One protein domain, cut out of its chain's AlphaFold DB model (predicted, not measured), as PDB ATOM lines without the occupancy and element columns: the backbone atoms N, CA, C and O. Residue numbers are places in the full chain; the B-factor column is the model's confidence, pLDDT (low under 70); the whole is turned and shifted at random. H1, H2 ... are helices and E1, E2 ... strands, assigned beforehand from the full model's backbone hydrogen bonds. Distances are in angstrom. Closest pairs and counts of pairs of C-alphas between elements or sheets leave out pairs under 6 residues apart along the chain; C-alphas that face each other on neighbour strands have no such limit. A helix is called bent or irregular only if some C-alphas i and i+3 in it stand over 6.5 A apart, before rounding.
ATOM      1  N   ASP A  56     176.033 140.157 134.934       62.22
ATOM      2  CA  ASP A  56     176.859 140.167 133.731       62.22
ATOM      3  C   ASP A  56     177.131 141.640 133.397       62.22
ATOM      4  O   ASP A  56     176.212 142.457 133.454       62.22
ATOM      5  N   GLY A  57     178.387 142.025 133.153       74.50
ATOM      6  CA  GLY A  57     178.790 143.433 133.132       74.50
ATOM      7  C   GLY A  57     178.091 144.238 132.032       74.50
ATOM      8  O   GLY A  57     178.534 144.281 130.887       74.50
ATOM      9  N   LEU A  58     176.989 144.891 132.395       88.81
ATOM     10  CA  LEU A  58     176.127 145.597 131.456       88.81
ATOM     11  C   LEU A  58     176.727 146.948 131.063       88.81
ATOM     12  O   LEU A  58     177.003 147.792 131.919       88.81
ATOM     13  N   LEU A  59     176.863 147.177 129.762       90.69
ATOM     14  CA  LEU A  59     177.238 148.454 129.168       90.69
ATOM     15  C   LEU A  59     175.990 149.188 128.691       90.69
ATOM     16  O   LEU A  59     175.168 148.640 127.952       90.69
ATOM     17  N   THR A  60     175.861 150.446 129.095       92.00
ATOM     18  CA  THR A  60     174.796 151.327 128.618       92.00
ATOM     19  C   THR A  60     175.379 152.674 128.186       92.00
ATOM     20  O   THR A  60     176.490 153.026 128.596       92.00
ATOM     21  N   PRO A  61     174.620 153.500 127.443       91.62
ATOM     22  CA  PRO A  61     175.019 154.871 127.109       91.62
ATOM     23  C   PRO A  61     175.379 155.757 128.300       91.62
ATOM     24  O   PRO A  61     175.927 156.834 128.107       91.62
ATOM     25  N   CYS A  62     175.001 155.347 129.509       91.69
ATOM     26  CA  CYS A  62     175.017 156.166 130.710       91.69
ATOM     27  C   CYS A  62     175.744 155.517 131.888       91.69
ATOM     28  O   CYS A  62     175.853 156.144 132.942       91.69
ATOM     29  N   SER A  63     176.135 154.247 131.770       91.56
ATOM     30  CA  SER A  63     176.617 153.485 132.912       91.56
ATOM     31  C   SER A  63     177.409 152.248 132.524       91.56
ATOM     32  O   SER A  63     177.274 151.714 131.421       91.56
ATOM     33  N   VAL A  64     178.193 151.778 133.491       92.12
ATOM     34  CA  VAL A  64     178.819 150.457 133.467       92.12
ATOM     35  C   VAL A  64     178.377 149.705 134.710       92.12
ATOM     36  O   VAL A  64     178.701 150.096 135.828       92.12
ATOM     37  N   ASN A  65     177.618 148.633 134.519       88.50
ATOM     38  CA  ASN A  65     177.122 147.754 135.572       88.50
ATOM     39  C   ASN A  65     176.484 148.490 136.776       88.50
ATOM     40  O   ASN A  65     176.761 148.189 137.936       88.50
ATOM     41  N   GLY A  66     175.661 149.506 136.497       86.19
ATOM     42  CA  GLY A  66     174.988 150.325 137.517       86.19
ATOM     43  C   GLY A  66     175.828 151.461 138.115       86.19
ATOM     44  O   GLY A  66     175.331 152.204 138.960       86.19
ATOM     45  N   LEU A  67     177.081 151.635 137.679       92.44
ATOM     46  CA  LEU A  67     177.855 152.852 137.925       92.44
ATOM     47  C   LEU A  67     177.419 153.903 136.911       92.44
ATOM     48  O   LEU A  67     177.769 153.793 135.739       92.44
ATOM     49  N   ASP A  68     176.637 154.889 137.339       93.44
ATOM     50  CA  ASP A  68     176.052 155.886 136.436       93.44
ATOM     51  C   ASP A  68     176.934 157.131 136.289       93.44
ATOM     52  O   ASP A  68     177.613 157.561 137.229       93.44
ATOM     53  N   PHE A  69     176.875 157.764 135.117       95.06
ATOM     54  CA  PHE A  69     177.513 159.058 134.897       95.06
ATOM     55  C   PHE A  69     177.042 160.107 135.912       95.06
ATOM     56  O   PHE A  69     175.867 160.195 136.272       95.06
ATOM     57  N   GLY A  70     177.986 160.924 136.376       94.50
ATOM     58  CA  GLY A  70     177.798 161.918 137.428       94.50
ATOM     59  C   GLY A  70     178.078 161.405 138.844       94.50
ATOM     60  O   GLY A  70     178.178 162.221 139.760       94.50
ATOM     61  N   MET A  71     178.244 160.093 139.061       94.94
ATOM     62  CA  MET A  71     178.719 159.584 140.352       94.94
ATOM     63  C   MET A  71     180.156 160.051 140.619       94.94
ATOM     64  O   MET A  71     180.996 160.043 139.721       94.94
ATOM     65  N   SER A  72     180.464 160.440 141.858       95.75
ATOM     66  CA  SER A  72     181.818 160.870 142.228       95.75
ATOM     67  C   SER A  72     182.829 159.742 142.038       95.75
ATOM     68  O   SER A  72     182.548 158.597 142.411       95.75
ATOM     69  N   ARG A  73     184.037 160.075 141.579       95.38
ATOM     70  CA  ARG A  73     185.152 159.126 141.434       95.38
ATOM     71  C   ARG A  73     185.404 158.315 142.711       95.38
ATOM     72  O   ARG A  73     185.594 157.105 142.631       95.38
ATOM     73  N   ASP A  74     185.288 158.947 143.878       94.94
ATOM     74  CA  ASP A  74     185.467 158.309 145.192       94.94
ATOM     75  C   ASP A  74     184.448 157.200 145.508       94.94
ATOM     76  O   ASP A  74     184.708 156.345 146.354       94.94
ATOM     77  N   LEU A  75     183.292 157.197 144.839       94.38
ATOM     78  CA  LEU A  75     182.292 156.132 144.944       94.38
ATOM     79  C   LEU A  75     182.487 155.076 143.855       94.38
ATOM     80  O   LEU A  75     182.370 153.883 144.124       94.38
ATOM     81  N   VAL A  76     182.800 155.515 142.635       95.50
ATOM     82  CA  VAL A  76     182.909 154.644 141.461       95.50
ATOM     83  C   VAL A  76     184.162 153.780 141.511       95.50
ATOM     84  O   VAL A  76     184.067 152.577 141.294       95.50
ATOM     85  N   MET A  77     185.325 154.350 141.833       95.62
ATOM     86  CA  MET A  77     186.598 153.626 141.772       95.62
ATOM     87  C   MET A  77     186.657 152.421 142.722       95.62
ATOM     88  O   MET A  77     187.029 151.341 142.262       95.62
ATOM     89  N   PRO A  78     186.253 152.520 144.006       95.50
ATOM     90  CA  PRO A  78     186.208 151.347 144.875       95.50
ATOM     91  C   PRO A  78     185.272 150.248 144.356       95.50
ATOM     92  O   PRO A  78     185.639 149.075 144.394       95.50
ATOM     93  N   ALA A  79     184.097 150.618 143.836       93.75
ATOM     94  CA  ALA A  79     183.132 149.665 143.291       93.75
ATOM     95  C   ALA A  79     183.639 149.006 141.996       93.75
ATOM     96  O   ALA A  79     183.521 147.797 141.826       93.75
ATOM     97  N   ALA A  80     184.256 149.782 141.104       93.44
ATOM     98  CA  ALA A  80     184.868 149.275 139.882       93.44
ATOM     99  C   ALA A  80     186.016 148.301 140.186       93.44
ATOM    100  O   ALA A  80     186.099 147.254 139.554       93.44
ATOM    101  N   ILE A  81     186.846 148.588 141.196       93.81
ATOM    102  CA  ILE A  81     187.913 147.677 141.634       93.81
ATOM    103  C   ILE A  81     187.345 146.366 142.191       93.81
ATOM    104  O   ILE A  81     187.911 145.299 141.956       93.81
ATOM    105  N   GLU A  82     186.235 146.425 142.927       91.19
ATOM    106  CA  GLU A  82     185.555 145.224 143.424       91.19
ATOM    107  C   GLU A  82     184.997 144.364 142.279       91.19
ATOM    108  O   GLU A  82     185.087 143.139 142.341       91.19
ATOM    109  N   MET A  83     184.466 144.993 141.225       88.31
ATOM    110  CA  MET A  83     183.851 144.299 140.087       88.31
ATOM    111  C   MET A  83     184.860 143.783 139.059       88.31
ATOM    112  O   MET A  83     184.770 142.634 138.635       88.31
ATOM    113  N   PHE A  84     185.805 144.623 138.643       88.12
ATOM    114  CA  PHE A  84     186.705 144.367 137.513       88.12
ATOM    115  C   PHE A  84     188.129 144.001 137.949       88.12
ATOM    116  O   PHE A  84     188.969 143.669 137.115       88.12
ATOM    117  N   GLY A  85     188.401 144.026 139.255       89.62
ATOM    118  CA  GLY A  85     189.739 143.853 139.805       89.62
ATOM    119  C   GLY A  85     190.541 145.160 139.822       89.62
ATOM    120  O   GLY A  85     190.025 146.226 139.493       89.62
ATOM    121  N   PRO A  86     191.812 145.118 140.257       92.31
ATOM    122  CA  PRO A  86     192.664 146.302 140.248       92.31
ATOM    123  C   PRO A  86     192.869 146.810 138.815       92.31
ATOM    124  O   PRO A  86     193.020 146.010 137.895       92.31
ATOM    125  N   PHE A  87     192.910 148.131 138.643       93.25
ATOM    126  CA  PHE A  87     193.274 148.736 137.365       93.25
ATOM    127  C   PHE A  87     194.756 148.479 137.045       93.25
ATOM    128  O   PHE A  87     195.605 148.468 137.941       93.25
ATOM    129  N   ASP A  88     195.062 148.295 135.764       92.12
ATOM    130  CA  ASP A  88     196.429 148.137 135.257       92.12
ATOM    131  C   ASP A  88     197.127 149.488 135.089       92.12
ATOM    132  O   ASP A  88     198.350 149.596 135.213       92.12
ATOM    133  N   PHE A  89     196.343 150.527 134.795       92.62
ATOM    134  CA  PHE A  89     196.836 151.859 134.491       92.62
ATOM    135  C   PHE A  89     195.852 152.930 134.957       92.62
ATOM    136  O   PHE A  89     194.642 152.758 134.844       92.62
ATOM    137  N   GLU A  90     196.385 154.042 135.455       95.75
ATOM    138  CA  GLU A  90     195.628 155.247 135.775       95.75
ATOM    139  C   GLU A  90     196.463 156.473 135.402       95.75
ATOM    140  O   GLU A  90     197.677 156.498 135.631       95.75
ATOM    141  N   SER A  91     195.804 157.483 134.839       95.25
ATOM    142  CA  SER A  91     196.411 158.768 134.505       95.25
ATOM    143  C   SER A  91     195.448 159.914 134.799       95.25
ATOM    144  O   SER A  91     194.227 159.733 134.850       95.25
ATOM    145  N   THR A  92     196.019 161.100 134.975       95.81
ATOM    146  CA  THR A  92     195.298 162.367 135.078       95.81
ATOM    147  C   THR A  92     195.967 163.371 134.156       95.81
ATOM    148  O   THR A  92     197.192 163.490 134.139       95.81
ATOM    149  N   GLU A  93     195.153 164.087 133.397       93.94
ATOM    150  CA  GLU A  93     195.570 165.034 132.374       93.94
ATOM    151  C   GLU A  93     194.803 166.348 132.522       93.94
ATOM    152  O   GLU A  93     193.618 166.370 132.871       93.94
ATOM    153  N   GLU A  94     195.489 167.454 132.238       94.44
ATOM    154  CA  GLU A  94     194.882 168.779 132.184       94.44
ATOM    155  C   GLU A  94     194.645 169.201 130.732       94.44
ATOM    156  O   GLU A  94     195.520 169.084 129.874       94.44
ATOM    157  N   TYR A  95     193.477 169.784 130.498       94.56
ATOM    158  CA  TYR A  95     193.059 170.408 129.253       94.56
ATOM    159  C   TYR A  95     192.866 171.905 129.547       94.56
ATOM    160  O   TYR A  95     191.763 172.347 129.884       94.56
ATOM    161  N   PRO A  96     193.948 172.706 129.567       92.75
ATOM    162  CA  PRO A  96     193.894 174.071 130.084       92.75
ATOM    163  C   PRO A  96     193.256 175.071 129.112       92.75
ATOM    164  O   PRO A  96     192.738 176.098 129.560       92.75
ATOM    165  N   GLU A  97     193.286 174.791 127.808       92.00
ATOM    166  CA  GLU A  97     192.950 175.767 126.770       92.00
ATOM    167  C   GLU A  97     191.495 175.613 126.306       92.00
ATOM    168  O   GLU A  97     191.160 174.613 125.675       92.00
ATOM    169  N   PRO A  98     190.593 176.573 126.571       91.31
ATOM    170  CA  PRO A  98     189.219 176.480 126.099       91.31
ATOM    171  C   PRO A  98     189.153 176.601 124.573       91.31
ATOM    172  O   PRO A  98     189.726 177.513 123.976       91.31
ATOM    173  N   THR A  99     188.376 175.727 123.944       88.44
ATOM    174  CA  THR A  99     188.124 175.752 122.504       88.44
ATOM    175  C   THR A  99     186.830 176.507 122.180       88.44
ATOM    176  O   THR A  99     185.984 176.776 123.040       88.44
ATOM    177  N   THR A 100     186.649 176.887 120.913       86.56
ATOM    178  CA  THR A 100     185.477 177.665 120.467       86.56
ATOM    179  C   THR A 100     184.165 176.881 120.487       86.56
ATOM    180  O   THR A 100     183.096 177.484 120.538       86.56
ATOM    181  N   ASP A 101     184.240 175.555 120.439       84.44
ATOM    182  CA  ASP A 101     183.121 174.611 120.519       84.44
ATOM    183  C   ASP A 101     182.752 174.242 121.968       84.44
ATOM    184  O   ASP A 101     181.827 173.468 122.195       84.44
ATOM    185  N   GLY A 102     183.415 174.846 122.961       85.38
ATOM    186  CA  GLY A 102     183.075 174.682 124.376       85.38
ATOM    187  C   GLY A 102     183.738 173.486 125.060       85.38
ATOM    188  O   GLY A 102     183.406 173.208 126.215       85.38
ATOM    189  N   ARG A 103     184.682 172.824 124.385       91.94
ATOM    190  CA  ARG A 103     185.594 171.831 124.960       91.94
ATOM    191  C   ARG A 103     186.857 172.524 125.488       91.94
ATOM    192  O   ARG A 103     186.947 173.758 125.541       91.94
ATOM    193  N   PHE A 104     187.814 171.724 125.923       93.31
ATOM    194  CA  PHE A 104     189.156 172.143 126.277       93.31
ATOM    195  C   PHE A 104     190.165 171.302 125.512       93.31
ATOM    196  O   PHE A 104     189.945 170.109 125.328       93.31
ATOM    197  N   ALA A 105     191.256 171.912 125.073       92.88
ATOM    198  CA  ALA A 105     192.351 171.249 124.396       92.88
ATOM    199  C   ALA A 105     193.490 170.942 125.375       92.88
ATOM    200  O   ALA A 105     193.745 171.715 126.307       92.88
ATOM    201  N   ALA A 106     194.178 169.827 125.134       91.56
ATOM    202  CA  ALA A 106     195.448 169.515 125.777       91.56
ATOM    203  C   ALA A 106     196.506 170.583 125.434       91.56
ATOM    204  O   ALA A 106     196.344 171.346 124.478       91.56
ATOM    205  N   GLU A 107     197.614 170.630 126.182       87.75
ATOM    206  CA  GLU A 107     198.686 171.631 126.000       87.75
ATOM    207  C   GLU A 107     199.189 171.721 124.544       87.75
ATOM    208  O   GLU A 107     199.505 172.809 124.057       87.75
ATOM    209  N   PHE A 108     199.225 170.592 123.830       86.19
ATOM    210  CA  PHE A 108     199.687 170.523 122.442       86.19
ATOM    211  C   PHE A 108     198.564 170.624 121.401       86.19
ATOM    212  O   PHE A 108     198.856 170.709 120.206       86.19
ATOM    213  N   GLY A 109     197.300 170.686 121.829       83.50
ATOM    214  CA  GLY A 109     196.140 170.825 120.951       83.50
ATOM    215  C   GLY A 109     195.849 169.605 120.075       83.50
ATOM    216  O   GLY A 109     195.153 169.740 119.073       83.50
ATOM    217  N   ASP A 110     196.398 168.447 120.419       87.50
ATOM    218  CA  ASP A 110     196.219 167.151 119.760       87.50
ATOM    219  C   ASP A 110     194.962 166.411 120.228       87.50
ATOM    220  O   ASP A 110     194.382 165.650 119.463       87.50
ATOM    221  N   GLU A 111     194.483 166.693 121.439       90.62
ATOM    222  CA  GLU A 111     193.251 166.117 121.979       90.62
ATOM    223  C   GLU A 111     192.351 167.178 122.614       90.62
ATOM    224  O   GLU A 111     192.805 168.232 123.073       90.62
ATOM    225  N   THR A 112     191.049 166.885 122.666       92.62
ATOM    226  CA  THR A 112     190.055 167.689 123.379       92.62
ATOM    227  C   THR A 112     189.189 166.872 124.320       92.62
ATOM    228  O   THR A 112     188.728 165.774 124.001       92.62
ATOM    229  N   PHE A 113     188.846 167.483 125.445       94.62
ATOM    230  CA  PHE A 113     187.955 166.927 126.449       94.62
ATOM    231  C   PHE A 113     186.883 167.944 126.856       94.62
ATOM    232  O   PHE A 113     187.065 169.153 126.724       94.62
ATOM    233  N   ALA A 114     185.727 167.477 127.327       93.44
ATOM    234  CA  ALA A 114     184.626 168.369 127.701       93.44
ATOM    235  C   ALA A 114     184.899 169.189 128.972       93.44
ATOM    236  O   ALA A 114     184.269 170.230 129.186       93.44
ATOM    237  N   LEU A 115     185.818 168.723 129.818       94.00
ATOM    238  CA  LEU A 115     186.133 169.291 131.129       94.00
ATOM    239  C   LEU A 115     187.628 169.615 131.217       94.00
ATOM    240  O   LEU A 115     188.417 169.189 130.377       94.00
ATOM    241  N   ARG A 116     188.014 170.411 132.217       94.31
ATOM    242  CA  ARG A 116     189.389 170.914 132.339       94.31
ATOM    243  C   ARG A 116     190.363 169.856 132.848       94.31
ATOM    244  O   ARG A 116     191.525 169.871 132.468       94.31
ATOM    245  N   ILE A 117     189.896 168.968 133.716       95.69
ATOM    246  CA  ILE A 117     190.670 167.848 134.239       95.69
ATOM    247  C   ILE A 117     190.005 166.567 133.762       95.69
ATOM    248  O   ILE A 117     188.799 166.396 133.950       95.69
ATOM    249  N   MET A 118     190.801 165.674 133.184       96.06
ATOM    250  CA  MET A 118     190.421 164.299 132.896       96.06
ATOM    251  C   MET A 118     191.238 163.372 133.789       96.06
ATOM    252  O   MET A 118     192.444 163.539 133.924       96.06
ATOM    253  N   SER A 119     190.603 162.363 134.365       97.00
ATOM    254  CA  SER A 119     191.297 161.217 134.943       97.00
ATOM    255  C   SER A 119     190.688 159.954 134.371       97.00
ATOM    256  O   SER A 119     189.475 159.894 134.181       97.00
ATOM    257  N   TYR A 120     191.497 158.947 134.083       96.38
ATOM    258  CA  TYR A 120     190.989 157.674 133.596       96.38
ATOM    259  C   TYR A 120     191.762 156.507 134.184       96.38
ATOM    260  O   TYR A 120     192.961 156.604 134.443       96.38
ATOM    261  N   ALA A 121     191.054 155.399 134.384       96.81
ATOM    262  CA  ALA A 121     191.610 154.156 134.897       96.81
ATOM    263  C   ALA A 121     191.196 152.990 133.999       96.81
ATOM    264  O   ALA A 121     190.007 152.806 133.734       96.81
ATOM    265  N   CYS A 122     192.177 152.208 133.552       94.50
ATOM    266  CA  CYS A 122     191.993 151.075 132.653       94.50
ATOM    267  C   CYS A 122     192.218 149.749 133.378       94.50
ATOM    268  O   CYS A 122     193.204 149.567 134.093       94.50
ATOM    269  N   PHE A 123     191.294 148.820 133.174       91.88
ATOM    270  CA  PHE A 123     191.209 147.526 133.836       91.88
ATOM    271  C   PHE A 123     191.692 146.391 132.912       91.88
ATOM    272  O   PHE A 123     191.701 146.558 131.689       91.88
ATOM    273  N   PRO A 124     192.034 145.210 133.466       86.94
ATOM    274  CA  PRO A 124     192.565 144.080 132.691       86.94
ATOM    275  C   PRO A 124     191.658 143.556 131.573       86.94
ATOM    276  O   PRO A 124     192.118 142.856 130.674       86.94
ATOM    277  N   ASN A 125     190.365 143.876 131.624       82.81
ATOM    278  CA  ASN A 125     189.375 143.551 130.599       82.81
ATOM    279  C   ASN A 125     189.258 144.605 129.490       82.81
ATOM    280  O   ASN A 125     188.258 144.620 128.777       82.81
ATOM    281  N   SER A 126     190.254 145.484 129.355       87.75
ATOM    282  CA  SER A 126     190.289 146.601 128.403       87.75
ATOM    283  C   SER A 126     189.215 147.670 128.607       87.75
ATOM    284  O   SER A 126     189.060 148.553 127.762       87.75
ATOM    285  N   LEU A 127     188.478 147.614 129.716       92.38
ATOM    286  CA  LEU A 127     187.569 148.678 130.114       92.38
ATOM    287  C   LEU A 127     188.383 149.833 130.690       92.38
ATOM    288  O   LEU A 127     189.127 149.644 131.646       92.38
ATOM    289  N   CYS A 128     188.190 151.033 130.168       94.94
ATOM    290  CA  CYS A 128     188.667 152.271 130.755       94.94
ATOM    291  C   CYS A 128     187.470 153.092 131.235       94.94
ATOM    292  O   CYS A 128     186.503 153.294 130.499       94.94
ATOM    293  N   LEU A 129     187.534 153.562 132.477       97.12
ATOM    294  CA  LEU A 129     186.566 154.494 133.047       97.12
ATOM    295  C   LEU A 129     187.154 155.900 133.004       97.12
ATOM    296  O   LEU A 129     188.290 156.091 133.433       97.12
ATOM    297  N   PHE A 130     186.376 156.863 132.522       97.56
ATOM    298  CA  PHE A 130     186.761 158.262 132.387       97.56
ATOM    299  C   PHE A 130     186.008 159.108 133.398       97.56
ATOM    300  O   PHE A 130     184.798 158.972 133.598       97.56
ATOM    301  N   PHE A 131     186.751 160.008 134.017       97.81
ATOM    302  CA  PHE A 131     186.281 160.955 134.997       97.81
ATOM    303  C   PHE A 131     186.666 162.356 134.562       97.81
ATOM    304  O   PHE A 131     187.768 162.575 134.058       97.81
ATOM    305  N   GLY A 132     185.786 163.316 134.813       96.88
ATOM    306  CA  GLY A 132     186.062 164.706 134.507       96.88
ATOM    307  C   GLY A 132     185.581 165.656 135.588       96.88
ATOM    308  O   GLY A 132     184.647 165.358 136.333       96.88
ATOM    309  N   GLY A 133     186.226 166.816 135.650       95.44
ATOM    310  CA  GLY A 133     185.899 167.888 136.581       95.44
ATOM    311  C   GLY A 133     186.653 169.172 136.253       95.44
ATOM    312  O   GLY A 133     187.512 169.204 135.370       95.44
ATOM    313  N   ASP A 134     186.325 170.246 136.967       91.62
ATOM    314  CA  ASP A 134     187.075 171.507 136.883       91.62
ATOM    315  C   ASP A 134     188.382 171.451 137.700       91.62
ATOM    316  O   ASP A 134     189.343 172.161 137.393       91.62
ATOM    317  N   GLU A 135     188.416 170.581 138.717       91.19
ATOM    318  CA  GLU A 135     189.532 170.320 139.628       91.19
ATOM    319  C   GLU A 135     189.589 168.815 139.962       91.19
ATOM    320  O   GLU A 135     188.567 168.128 139.927       91.19
ATOM    321  N   GLU A 136     190.763 168.292 140.340       90.31
ATOM    322  CA  GLU A 136     190.936 166.868 140.696       90.31
ATOM    323  C   GLU A 136     190.035 166.405 141.856       90.31
ATOM    324  O   GLU A 136     189.674 165.232 141.942       90.31
ATOM    325  N   ALA A 137     189.673 167.318 142.763       90.56
ATOM    326  CA  ALA A 137     188.839 167.004 143.921       90.56
ATOM    327  C   ALA A 137     187.367 166.734 143.558       90.56
ATOM    328  O   ALA A 137     186.670 166.073 144.326       90.56
ATOM    329  N   ASP A 138     186.912 167.206 142.394       92.38
ATOM    330  CA  ASP A 138     185.502 167.202 141.988       92.38
ATOM    331  C   ASP A 138     185.235 166.268 140.794       92.38
ATOM    332  O   ASP A 138     184.268 166.436 140.050       92.38
ATOM    333  N   LEU A 139     186.100 165.270 140.595       96.38
ATOM    334  CA  LEU A 139     185.979 164.319 139.495       96.38
ATOM    335  C   LEU A 139     184.714 163.461 139.620       96.38
ATOM    336  O   LEU A 139     184.495 162.757 140.615       96.38
ATOM    337  N   VAL A 140     183.913 163.455 138.558       97.12
ATOM    338  CA  VAL A 140     182.739 162.590 138.403       97.12
ATOM    339  C   VAL A 140     182.925 161.651 137.226       97.12
ATOM    340  O   VAL A 140     183.644 161.972 136.289       97.12
ATOM    341  N   PHE A 141     182.290 160.485 137.271       97.12
ATOM    342  CA  PHE A 141     182.300 159.524 136.176       97.12
ATOM    343  C   PHE A 141     181.567 160.110 134.970       97.12
ATOM    344  O   PHE A 141     180.410 160.507 135.089       97.12
ATOM    345  N   THR A 142     182.238 160.218 133.829       96.75
ATOM    346  CA  THR A 142     181.718 160.932 132.651       96.75
ATOM    347  C   THR A 142     181.606 160.058 131.420       96.75
ATOM    348  O   THR A 142     180.828 160.395 130.531       96.75
ATOM    349  N   GLY A 143     182.372 158.973 131.350       96.62
ATOM    350  CA  GLY A 143     182.432 158.136 130.165       96.62
ATOM    351  C   GLY A 143     183.128 156.814 130.420       96.62
ATOM    352  O   GLY A 143     183.816 156.633 131.421       96.62
ATOM    353  N   TRP A 144     182.960 155.879 129.501       95.81
ATOM    354  CA  TRP A 144     183.682 154.616 129.501       95.81
ATOM    355  C   TRP A 144     184.062 154.242 128.076       95.81
ATOM    356  O   TRP A 144     183.414 154.647 127.111       95.81
ATOM    357  N   GLN A 145     185.112 153.440 127.959       94.12
ATOM    358  CA  GLN A 145     185.581 152.909 126.694       94.12
ATOM    359  C   GLN A 145     186.045 151.469 126.874       94.12
ATOM    360  O   GLN A 145     186.607 151.107 127.900       94.12
ATOM    361  N   LEU A 146     185.823 150.666 125.848       91.12
ATOM    362  CA  LEU A 146     186.298 149.308 125.703       91.12
ATOM    363  C   LEU A 146     187.010 149.228 124.349       91.12
ATOM    364  O   LEU A 146     186.386 149.502 123.326       91.12
ATOM    365  N   LEU A 147     188.302 148.896 124.324       85.06
ATOM    366  CA  LEU A 147     189.097 148.820 123.088       85.06
ATOM    367  C   LEU A 147     189.944 147.550 123.029       85.06
ATOM    368  O   LEU A 147     190.666 147.252 123.980       85.06
ATOM    369  N   GLY A 148     189.924 146.858 121.885       70.06
ATOM    370  CA  GLY A 148     191.003 145.973 121.427       70.06
ATOM    371  C   GLY A 148     191.513 144.956 122.455       70.06
ATOM    372  O   GLY A 148     192.723 144.777 122.605       70.06
ATOM    373  N   GLY A 149     190.607 144.325 123.205       60.19
ATOM    374  CA  GLY A 149     190.939 143.507 124.370       60.19
ATOM    375  C   GLY A 149     190.982 142.002 124.137       60.19
ATOM    376  O   GLY A 149     190.231 141.437 123.343       60.19
ATOM    377  N   SER A 150     191.847 141.327 124.894       52.53
ATOM    378  CA  SER A 150     191.785 139.878 125.089       52.53
ATOM    379  C   SER A 150     190.551 139.502 125.909       52.53
ATOM    380  O   SER A 150     190.259 140.148 126.912       52.53
ATOM    381  N   VAL A 151     189.859 138.434 125.504       52.38
ATOM    382  CA  VAL A 151     188.716 137.860 126.233       52.38
ATOM    383  C   VAL A 151     189.117 137.623 127.694       52.38
ATOM    384  O   VAL A 151     190.037 136.845 127.962       52.38
ATOM    385  N   THR A 152     188.461 138.314 128.624       59.75
ATOM    386  CA  THR A 152     188.607 138.071 130.068       59.75
ATOM    387  C   THR A 152     187.403 137.299 130.591       59.75
ATOM    388  O   THR A 152     186.431 137.103 129.871       59.75
ATOM    389  N   ASP A 153     187.460 136.865 131.851       60.59
ATOM    390  CA  ASP A 153     186.360 136.137 132.499       60.59
ATOM    391  C   ASP A 153     185.111 137.012 132.759       60.59
ATOM    392  O   ASP A 153     184.101 136.500 133.240       60.59
ATOM    393  N   ILE A 154     185.167 138.320 132.469       65.50
ATOM    394  CA  ILE A 154     184.032 139.243 132.560       65.50
ATOM    395  C   ILE A 154     183.569 139.580 131.141       65.50
ATOM    396  O   ILE A 154     184.207 140.372 130.445       65.50
ATOM    397  N   ASP A 155     182.433 139.009 130.743       76.00
ATOM    398  CA  ASP A 155     181.750 139.379 129.505       76.00
ATOM    399  C   ASP A 155     181.031 140.718 129.710       76.00
ATOM    400  O   ASP A 155     179.953 140.788 130.304       76.00
ATOM    401  N   LEU A 156     181.661 141.797 129.237       85.81
ATOM    402  CA  LEU A 156     180.999 143.090 129.108       85.81
ATOM    403  C   LEU A 156     180.120 143.087 127.858       85.81
ATOM    404  O   LEU A 156     180.618 142.870 126.751       85.81
ATOM    405  N   ALA A 157     178.830 143.359 128.032       88.62
ATOM    406  CA  ALA A 157     177.853 143.312 126.953       88.62
ATOM    407  C   ALA A 157     176.890 144.497 127.002       88.62
ATOM    408  O   ALA A 157     176.510 144.971 128.070       88.62
ATOM    409  N   THR A 158     176.457 144.952 125.832       87.69
ATOM    410  CA  THR A 158     175.331 145.891 125.701       87.69
ATOM    411  C   THR A 158     174.004 145.236 126.100       87.69
ATOM    412  O   THR A 158     173.926 144.017 126.270       87.69
ATOM    413  N   ALA A 159     172.923 146.018 126.188       86.06
ATOM    414  CA  ALA A 159     171.594 145.486 126.499       86.06
ATOM    415  C   ALA A 159     171.093 144.484 125.440       86.06
ATOM    416  O   ALA A 159     170.393 143.527 125.777       86.06
ATOM    417  N   SER A 160     171.485 144.661 124.173       85.31
ATOM    418  CA  SER A 160     171.226 143.697 123.096       85.31
ATOM    419  C   SER A 160     172.195 142.505 123.061       85.31
ATOM    420  O   SER A 160     172.086 141.667 122.168       85.31
ATOM    421  N   GLY A 161     173.153 142.415 123.988       86.56
ATOM    422  CA  GLY A 161     174.130 141.325 124.051       86.56
ATOM    423  C   GLY A 161     175.308 141.457 123.079       86.56
ATOM    424  O   GLY A 161     176.001 140.474 122.836       86.56
ATOM    425  N   VAL A 162     175.543 142.644 122.509       88.25
ATOM    426  CA  VAL A 162     176.748 142.921 121.705       88.25
ATOM    427  C   VAL A 162     177.959 143.001 122.628       88.25
ATOM    428  O   VAL A 162     177.948 143.774 123.585       88.25
ATOM    429  N   THR A 163     178.997 142.238 122.299       88.25
ATOM    430  CA  THR A 163     180.295 142.173 122.988       88.25
ATOM    431  C   THR A 163     181.449 142.429 122.010       88.25
ATOM    432  O   THR A 163     181.250 142.436 120.789       88.25
ATOM    433  N   LEU A 164     182.678 142.582 122.516       87.62
ATOM    434  CA  LEU A 164     183.872 142.549 121.661       87.62
ATOM    435  C   LEU A 164     183.932 141.249 120.848       87.62
ATOM    436  O   LEU A 164     183.675 140.158 121.353       87.62
ATOM    437  N   GLY A 165     184.289 141.365 119.573       87.88
ATOM    438  CA  GLY A 165     184.336 140.251 118.629       87.88
ATOM    439  C   GLY A 165     182.976 139.843 118.055       87.88
ATOM    440  O   GLY A 165     182.933 138.958 117.196       87.88
ATOM    441  N   SER A 166     181.876 140.485 118.468       89.81
ATOM    442  CA  SER A 166     180.565 140.288 117.839       89.81
ATOM    443  C   SER A 166     180.631 140.614 116.348       89.81
ATOM    444  O   SER A 166     181.292 141.568 115.935       89.81
ATOM    445  N   SER A 167     179.974 139.797 115.523       90.56
ATOM    446  CA  SER A 167     179.907 140.013 114.075       90.56
ATOM    447  C   SER A 167     178.916 141.114 113.735       90.56
ATOM    448  O   SER A 167     177.818 141.110 114.293       90.56
ATOM    449  N   TRP A 168     179.238 141.979 112.767       90.81
ATOM    450  CA  TRP A 168     178.239 142.915 112.237       90.81
ATOM    451  C   TRP A 168     177.036 142.144 111.686       90.81
ATOM    452  O   TRP A 168     175.911 142.369 112.127       90.81
ATOM    453  N   ALA A 169     177.277 141.149 110.832       89.38
ATOM    454  CA  ALA A 169     176.217 140.363 110.195       89.38
ATOM    455  C   ALA A 169     175.231 139.646 111.144       89.38
ATOM    456  O   ALA A 169     174.148 139.285 110.695       89.38
ATOM    457  N   ASP A 170     175.607 139.396 112.404       84.56
ATOM    458  CA  ASP A 170     174.805 138.590 113.340       84.56
ATOM    459  C   ASP A 170     174.099 139.429 114.418       84.56
ATOM    460  O   ASP A 170     173.230 138.917 115.124       84.56
ATOM    461  N   HIS A 171     174.499 140.692 114.590       77.19
ATOM    462  CA  HIS A 171     174.101 141.496 115.748       77.19
ATOM    463  C   HIS A 171     173.722 142.945 115.430       77.19
ATOM    464  O   HIS A 171     173.196 143.628 116.307       77.19
ATOM    465  N   LEU A 172     174.021 143.444 114.228       73.69
ATOM    466  CA  LEU A 172     174.073 144.883 113.954       73.69
ATOM    467  C   LEU A 172     173.311 145.262 112.668       73.69
ATOM    468  O   LEU A 172     173.730 146.133 111.904       73.69
ATOM    469  N   ASP A 173     172.166 144.615 112.443       69.81
ATOM    470  CA  ASP A 173     171.302 144.786 111.264       69.81
ATOM    471  C   ASP A 173     170.804 146.237 111.068       69.81
ATOM    472  O   ASP A 173     170.455 146.631 109.955       69.81
ATOM    473  N   GLU A 174     170.776 147.035 112.143       68.56
ATOM    474  CA  GLU A 174     170.286 148.423 112.177       68.56
ATOM    475  C   GLU A 174     171.385 149.457 112.484       68.56
ATOM    476  O   GLU A 174     171.083 150.574 112.909       68.56
ATOM    477  N   ILE A 175     172.664 149.117 112.286       76.25
ATOM    478  CA  ILE A 175     173.739 150.057 112.608       76.25
ATOM    479  C   ILE A 175     173.803 151.217 111.612       76.25
ATOM    480  O   ILE A 175     173.708 151.039 110.394       76.25
ATOM    481  N   VAL A 176     173.994 152.423 112.141       85.88
ATOM    482  CA  VAL A 176     174.240 153.620 111.338       85.88
ATOM    483  C   VAL A 176     175.721 153.942 111.447       85.88
ATOM    484  O   VAL A 176     176.186 154.367 112.503       85.88
ATOM    485  N   LEU A 177     176.462 153.714 110.362       90.56
ATOM    486  CA  LEU A 177     177.852 154.150 110.272       90.56
ATOM    487  C   LEU A 177     177.904 155.678 110.267       90.56
ATOM    488  O   LEU A 177     177.200 156.328 109.491       90.56
ATOM    489  N   GLU A 178     178.759 156.234 111.113       89.81
ATOM    490  CA  GLU A 178     178.943 157.677 111.246       89.81
ATOM    491  C   GLU A 178     180.209 158.145 110.529       89.81
ATOM    492  O   GLU A 178     180.188 159.169 109.845       89.81
ATOM    493  N   ALA A 179     181.295 157.379 110.652       89.56
ATOM    494  CA  ALA A 179     182.604 157.723 110.109       89.56
ATOM    495  C   ALA A 179     183.422 156.471 109.761       89.56
ATOM    496  O   ALA A 179     183.272 155.428 110.397       89.56
ATOM    497  N   GLY A 180     184.304 156.591 108.764       89.50
ATOM    498  CA  GLY A 180     185.227 155.537 108.330       89.50
ATOM    499  C   GLY A 180     186.683 156.000 108.336       89.50
ATOM    500  O   GLY A 180     186.986 157.130 107.948       89.50
ATOM    501  N   CYS A 181     187.583 155.115 108.752       88.88
ATOM    502  CA  CYS A 181     189.002 155.377 108.947       88.88
ATOM    503  C   CYS A 181     189.827 154.127 108.610       88.88
ATOM    504  O   CYS A 181     190.042 153.257 109.447       88.88
ATOM    505  N   GLU A 182     190.275 154.012 107.356       92.25
ATOM    506  CA  GLU A 182     190.969 152.824 106.844       92.25
ATOM    507  C   GLU A 182     190.189 151.539 107.167       92.25
ATOM    508  O   GLU A 182     189.115 151.325 106.614       92.25
ATOM    509  N   TRP A 183     190.698 150.700 108.067       93.25
ATOM    510  CA  TRP A 183     190.103 149.423 108.462       93.25
ATOM    511  C   TRP A 183     189.019 149.540 109.531       93.25
ATOM    512  O   TRP A 183     188.359 148.542 109.820       93.25
ATOM    513  N   THR A 184     188.834 150.721 110.123       93.00
ATOM    514  CA  THR A 184     187.881 150.935 111.210       93.00
ATOM    515  C   THR A 184     186.735 151.856 110.816       93.00
ATOM    516  O   THR A 184     186.853 152.698 109.927       93.00
ATOM    517  N   ALA A 185     185.602 151.704 111.493       93.25
ATOM    518  CA  ALA A 185     184.490 152.642 111.420       93.25
ATOM    519  C   ALA A 185     183.892 152.888 112.798       93.25
ATOM    520  O   ALA A 185     183.923 152.010 113.660       93.25
ATOM    521  N   VAL A 186     183.308 154.071 112.971       92.19
ATOM    522  CA  VAL A 186     182.453 154.394 114.114       92.19
ATOM    523  C   VAL A 186     181.007 154.246 113.689       92.19
ATOM    524  O   VAL A 186     180.617 154.675 112.597       92.19
ATOM    525  N   ALA A 187     180.214 153.638 114.555       92.38
ATOM    526  CA  ALA A 187     178.821 153.378 114.283       92.38
ATOM    527  C   ALA A 187     177.971 153.559 115.541       92.38
ATOM    528  O   ALA A 187     178.332 153.085 116.619       92.38
ATOM    529  N   ALA A 188     176.825 154.219 115.401       91.69
ATOM    530  CA  ALA A 188     175.903 154.421 116.510       91.69
ATOM    531  C   ALA A 188     175.128 153.130 116.811       91.69
ATOM    532  O   ALA A 188     174.524 152.537 115.914       91.69
ATOM    533  N   HIS A 189     175.093 152.729 118.083       89.62
ATOM    534  CA  HIS A 189     174.336 151.566 118.557       89.62
ATOM    535  C   HIS A 189     173.785 151.814 119.957       89.62
ATOM    536  O   HIS A 189     174.539 152.095 120.883       89.62
ATOM    537  N   GLU A 190     172.465 151.726 120.126       88.19
ATOM    538  CA  GLU A 190     171.784 151.892 121.424       88.19
ATOM    539  C   GLU A 190     172.096 153.203 122.180       88.19
ATOM    540  O   GLU A 190     171.847 153.289 123.376       88.19
ATOM    541  N   GLY A 191     172.590 154.247 121.504       88.62
ATOM    542  CA  GLY A 191     173.032 155.503 122.135       88.62
ATOM    543  C   GLY A 191     174.494 155.497 122.602       88.62
ATOM    544  O   GLY A 191     174.933 156.447 123.244       88.62
ATOM    545  N   MET A 192     175.233 154.438 122.280       92.00
ATOM    546  CA  MET A 192     176.683 154.307 122.398       92.00
ATOM    547  C   MET A 192     177.314 154.376 121.003       92.00
ATOM    548  O   MET A 192     176.617 154.340 119.985       92.00
ATOM    549  N   ASN A 193     178.640 154.407 120.966       93.00
ATOM    550  CA  ASN A 193     179.415 154.264 119.745       93.00
ATOM    551  C   ASN A 193     180.135 152.920 119.750       93.00
ATOM    552  O   ASN A 193     180.781 152.566 120.735       93.00
ATOM    553  N   LEU A 194     180.040 152.186 118.648       92.94
ATOM    554  CA  LEU A 194     180.829 150.989 118.393       92.94
ATOM    555  C   LEU A 194     181.972 151.328 117.451       92.94
ATOM    556  O   LEU A 194     181.796 152.079 116.491       92.94
ATOM    557  N   ILE A 195     183.123 150.723 117.712       92.75
ATOM    558  CA  ILE A 195     184.253 150.709 116.794       92.75
ATOM    559  C   ILE A 195     184.226 149.358 116.098       92.75
ATOM    560  O   ILE A 195     184.332 148.306 116.731       92.75
ATOM    561  N   LEU A 196     184.037 149.402 114.788       93.62
ATOM    562  CA  LEU A 196     184.045 148.239 113.918       93.62
ATOM    563  C   LEU A 196     185.423 148.101 113.286       93.62
ATOM    564  O   LEU A 196     186.013 149.104 112.898       93.62
ATOM    565  N   LEU A 197     185.900 146.870 113.143       93.44
ATOM    566  CA  LEU A 197     187.141 146.532 112.457       93.44
ATOM    567  C   LEU A 197     186.847 145.539 111.335       93.44
ATOM    568  O   LEU A 197     186.263 144.477 111.561       93.44
ATOM    569  N   SER A 198     187.273 145.897 110.132       94.44
ATOM    570  CA  SER A 198     187.233 145.047 108.949       94.44
ATOM    571  C   SER A 198     188.546 144.283 108.783       94.44
ATOM    572  O   SER A 198     189.619 144.769 109.142       94.44
ATOM    573  N   SER A 199     188.464 143.077 108.220       93.75
ATOM    574  CA  SER A 199     189.628 142.222 107.944       93.75
ATOM    575  C   SER A 199     189.990 142.109 106.459       93.75
ATOM    576  O   SER A 199     191.014 141.504 106.131       93.75
ATOM    577  N   ASP A 200     189.184 142.678 105.562       91.94
ATOM    578  CA  ASP A 200     189.317 142.516 104.111       91.94
ATOM    579  C   ASP A 200     189.258 143.836 103.330       91.94
ATOM    580  O   ASP A 200     190.093 144.051 102.450       91.94
ATOM    581  N   GLU A 201     188.340 144.732 103.684       93.62
ATOM    582  CA  GLU A 201     188.091 145.984 102.968       93.62
ATOM    583  C   GLU A 201     188.126 147.211 103.883       93.62
ATOM    584  O   GLU A 201     187.944 147.118 105.097       93.62
ATOM    585  N   PHE A 202     188.370 148.385 103.299       93.50
ATOM    586  CA  PHE A 202     188.410 149.639 104.049       93.50
ATOM    587  C   PHE A 202     187.005 150.213 104.205       93.50
ATOM    588  O   PHE A 202     186.207 150.194 103.273       93.50
ATOM    589  N   PHE A 203     186.748 150.834 105.347       93.56
ATOM    590  CA  PHE A 203     185.564 151.646 105.579       93.56
ATOM    591  C   PHE A 203     185.668 153.050 105.002       93.56
ATOM    592  O   PHE A 203     184.630 153.669 104.779       93.56
ATOM    593  N   GLY A 204     186.874 153.589 104.791       91.75
ATOM    594  CA  GLY A 204     187.014 154.966 104.325       91.75
ATOM    595  C   GLY A 204     188.356 155.630 104.615       91.75
ATOM    596  O   GLY A 204     189.379 154.970 104.785       91.75
ATOM    597  N   THR A 205     188.379 156.962 104.631       88.50
ATOM    598  CA  THR A 205     189.578 157.765 104.934       88.50
ATOM    599  C   THR A 205     189.166 159.100 105.553       88.50
ATOM    600  O   THR A 205     188.263 159.751 105.029       88.50
ATOM    601  N   ALA A 206     189.866 159.538 106.610       85.06
ATOM    602  CA  ALA A 206     189.683 160.860 107.228       85.06
ATOM    603  C   ALA A 206     188.220 161.154 107.616       85.06
ATOM    604  O   ALA A 206     187.649 162.173 107.226       85.06
ATOM    605  N   GLY A 207     187.583 160.197 108.298       85.50
ATOM    606  CA  GLY A 207     186.198 160.289 108.760       85.50
ATOM    607  C   GLY A 207     185.136 160.113 107.668       85.50
ATOM    608  O   GLY A 207     183.946 160.080 107.974       85.50
ATOM    609  N   VAL A 208     185.524 159.963 106.398       88.75
ATOM    610  CA  VAL A 208     184.592 159.805 105.273       88.75
ATOM    611  C   VAL A 208     184.448 158.335 104.903       88.75
ATOM    612  O   VAL A 208     185.446 157.674 104.619       88.75
ATOM    613  N   LEU A 209     183.206 157.846 104.849       91.31
ATOM    614  CA  LEU A 209     182.885 156.485 104.416       91.31
ATOM    615  C   LEU A 209     183.176 156.268 102.922       91.31
ATOM    616  O   LEU A 209     182.947 157.149 102.090       91.31
ATOM    617  N   ALA A 210     183.651 155.073 102.584       91.69
ATOM    618  CA  ALA A 210     183.814 154.609 101.214       91.69
ATOM    619  C   ALA A 210     182.452 154.427 100.514       91.69
ATOM    620  O   ALA A 210     181.419 154.232 101.155       91.69
ATOM    621  N   GLU A 211     182.450 154.490  99.177       89.06
ATOM    622  CA  GLU A 211     181.235 154.249  98.378       89.06
ATOM    623  C   GLU A 211     180.746 152.798  98.493       89.06
ATOM    624  O   GLU A 211     179.542 152.544  98.466       89.06
ATOM    625  N   GLU A 212     181.685 151.864  98.620       90.94
ATOM    626  CA  GLU A 212     181.441 150.449  98.875       90.94
ATOM    627  C   GLU A 212     181.945 150.134 100.283       90.94
ATOM    628  O   GLU A 212     183.078 150.470 100.628       90.94
ATOM    629  N   LEU A 213     181.062 149.574 101.108       91.56
ATOM    630  CA  LEU A 213     181.356 149.222 102.493       91.56
ATOM    631  C   LEU A 213     181.779 147.749 102.573       91.56
ATOM    632  O   LEU A 213     181.242 146.953 101.799       91.56
ATOM    633  N   PRO A 214     182.640 147.383 103.541       92.75
ATOM    634  CA  PRO A 214     183.049 145.998 103.750       92.75
ATOM    635  C   PRO A 214     181.870 145.044 103.943       92.75
ATOM    636  O   PRO A 214     180.821 145.427 104.479       92.75
ATOM    637  N   ASP A 215     182.064 143.777 103.572       92.44
ATOM    638  CA  ASP A 215     181.093 142.715 103.841       92.44
ATOM    639  C   ASP A 215     180.847 142.606 105.364       92.44
ATOM    640  O   ASP A 215     181.777 142.350 106.132       92.44
ATOM    641  N   PRO A 216     179.601 142.736 105.858       91.50
ATOM    642  CA  PRO A 216     179.310 142.624 107.289       91.50
ATOM    643  C   PRO A 216     179.772 141.310 107.944       91.50
ATOM    644  O   PRO A 216     179.864 141.222 109.169       91.50
ATOM    645  N   THR A 217     180.040 140.259 107.166       92.31
ATOM    646  CA  THR A 217     180.547 138.975 107.674       92.31
ATOM    647  C   THR A 217     182.043 138.988 108.001       92.31
ATOM    648  O   THR A 217     182.497 138.147 108.786       92.31
ATOM    649  N   THR A 218     182.809 139.940 107.462       93.69
ATOM    650  CA  THR A 218     184.254 140.112 107.705       93.69
ATOM    651  C   THR A 218     184.562 141.206 108.726       93.69
ATOM    652  O   THR A 218     185.726 141.389 109.100       93.69
ATOM    653  N   VAL A 219     183.518 141.880 109.218       93.75
ATOM    654  CA  VAL A 219     183.575 142.977 110.183       93.75
ATOM    655  C   VAL A 219     183.194 142.506 111.581       93.75
ATOM    656  O   VAL A 219     182.155 141.867 111.784       93.75
ATOM    657  N   LYS A 220     184.014 142.883 112.566       92.88
ATOM    658  CA  LYS A 220     183.796 142.608 113.992       92.88
ATOM    659  C   LYS A 220     183.744 143.894 114.809       92.88
ATOM    660  O   LYS A 220     184.339 144.897 114.433       92.88
ATOM    661  N   VAL A 221     183.065 143.840 115.950       92.12
ATOM    662  CA  VAL A 221     183.163 144.870 116.992       92.12
ATOM    663  C   VAL A 221     184.539 144.767 117.648       92.12
ATOM    664  O   VAL A 221     184.856 143.747 118.255       92.12
ATOM    665  N   ASP A 222     185.347 145.811 117.524       91.69
ATOM    666  CA  ASP A 222     186.688 145.918 118.119       91.69
ATOM    667  C   ASP A 222     186.711 146.851 119.338       91.69
ATOM    668  O   ASP A 222     187.603 146.787 120.183       91.69
ATOM    669  N   GLY A 223     185.678 147.680 119.482       92.00
ATOM    670  CA  GLY A 223     185.518 148.536 120.641       92.00
ATOM    671  C   GLY A 223     184.108 149.072 120.812       92.00
ATOM    672  O   GLY A 223     183.255 148.948 119.932       92.00
ATOM    673  N   ALA A 224     183.874 149.692 121.959       92.62
ATOM    674  CA  ALA A 224     182.665 150.441 122.260       92.62
ATOM    675  C   ALA A 224     182.989 151.575 123.235       92.62
ATOM    676  O   ALA A 224     183.891 151.441 124.058       92.62
ATOM    677  N   TYR A 225     182.263 152.683 123.172       94.31
ATOM    678  CA  TYR A 225     182.399 153.766 124.142       94.31
ATOM    679  C   TYR A 225     181.111 154.571 124.292       94.31
ATOM    680  O   TYR A 225     180.265 154.614 123.392       94.31
ATOM    681  N   ALA A 226     180.979 155.242 125.434       94.81
ATOM    682  CA  ALA A 226     179.901 156.184 125.696       94.81
ATOM    683  C   ALA A 226     180.331 157.287 126.668       94.81
ATOM    684  O   ALA A 226     181.283 157.126 127.434       94.81
ATOM    685  N   GLY A 227     179.577 158.387 126.666       94.38
ATOM    686  CA  GLY A 227     179.844 159.549 127.510       94.38
ATOM    687  C   GLY A 227     180.989 160.421 126.997       94.38
ATOM    688  O   GLY A 227     181.294 160.428 125.805       94.38
ATOM    689  N   GLU A 228     181.599 161.180 127.904       93.44
ATOM    690  CA  GLU A 228     182.741 162.038 127.589       93.44
ATOM    691  C   GLU A 228     184.054 161.278 127.783       93.44
ATOM    692  O   GLU A 228     184.401 160.888 128.903       93.44
ATOM    693  N   ILE A 229     184.787 161.144 126.679       91.56
ATOM    694  CA  ILE A 229     186.174 160.673 126.586       91.56
ATOM    695  C   ILE A 229     187.027 161.758 125.905       91.56
ATOM    696  O   ILE A 229     186.466 162.710 125.338       91.56
ATOM    697  N   SER A 230     188.360 161.655 125.957       90.62
ATOM    698  CA  SER A 230     189.205 162.512 125.115       90.62
ATOM    699  C   SER A 230     189.013 162.151 123.639       90.62
ATOM    700  O   SER A 230     188.759 160.999 123.283       90.62
ATOM    701  N   ILE A 231     189.044 163.167 122.781       86.44
ATOM    702  CA  ILE A 231     188.848 163.029 121.335       86.44
ATOM    703  C   ILE A 231     190.022 163.719 120.636       86.44
ATOM    704  O   ILE A 231     190.239 164.907 120.908       86.44
TER     705      ILE A 231
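What this domain is: This is residues 56 to 231 of the 237 residues of the protein "Unannotated protein" of freshwater metagenome (UniProt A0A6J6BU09). One twisted sheet of eight strands runs through the domain as two groups of four joined side by side, E2 E4 E5 E6 and E10 E9 E8 E7, with E6 and E10 in the middle of the row. H1 packs over E5 on one face of the first group, the four-residue H2 sits beside the beginning of E10, and two long loops lie at the far ends, residues 95 to 110 beyond E2 and residues 199 to 218 beyond E9. The printed part has 176 residues with two named helices and ten named strands, in the order E1 H1 E2 E3 E4 E5 E6 H2 E7 E8 E9 E10; the sheet is antiparallel throughout. The class is mixed, helices and strands, with 77 of the 176 residues in named elements, under half. The whole is compact, with a radius of gyration of the C-alphas of 16.6 A and spans of 48 by 40 by 24 A.

How they stand to each other: The sheet runs, strand beside strand, E2 (residues 89 to 94), E4 (117 to 122), E5 (127 to 133), E6 (140 to 147), E10 (219 to 227), E9 (192 to 198), E8 (184 to 189) and E7 (176 to 181). E2 and E7 are its edge strands. E4 E5 E6 and E7 E8 E9 E10 are meanders, each strand the antiparallel neighbour of the one before. From edge to edge the strands' lines turn by 93 degrees. E6 and E10 stand at 173 degrees, with N 146 and O 224 within hydrogen-bond range at 2.7 A. N 93 and O 118, 2.8 A, are such a pair between E2 and E4, and N 195 and O 223, 2.8 A, between E9 and E10, a hairpin. E10 bends by 51 degrees at residue 222. H1, residues 73 to 84, is on the sheet at a height of 9.9 A, two layers with the helix on one face. It lies over E5 and runs along the strands, at 1 degrees to E5 on the local plane; with 2 of its C-alphas falling on E6, it only just misses lying over E6 too. The closest C-alphas of H1 and E6 are those of Arg 73 and Val 140, 5.2 A apart. H2, residues 168 to 171, is on the sheet but over none of its strands; its closest C-alpha to E10 is that of Trp 168, 5.7 A from that of Val 219. In H1, 6 of 8 O i to N i+4 pairs are within hydrogen-bond range; H2 is too short for such a pair. E1, residues 58 to 60, and E3, residues 111 to 113, pair with no named strand, but residues 112 to 113 of E3 pair with residues 104 to 105, antiparallel. The C-alphas of Thr 60 in E1 and Met 192 in E9 are the closest of those two strands, 7.2 A apart.

Where its parts are: E1 begins at C-alpha 58 (176.127, 145.597, 131.456). H1 measures 15.3 A from first to last C-alpha; it is neither bent nor irregular, but only just: C-alphas 75 and 78 are 6.2 A apart. E5 measures 20.3 A, E6 21.6 A and E9 19.4 A. E6 begins at C-alpha 140 (182.739, 162.590, 138.403). E10, the longest strand, measures 24.3 A and ends at C-alpha 227 (179.844, 159.549, 127.510).

The domain as a whole: The two C-alphas farthest apart, those of Ala 137 and Glu 212, are 48.6 A apart. The printed part has no cut. The links E1 to H1, E2 to E3, E6 to H2 and E9 to E10 are long. The mean pLDDT of the printed part is 89.6, and it is under 70 at residue 56, residues 149 to 154 and residues 173 to 174.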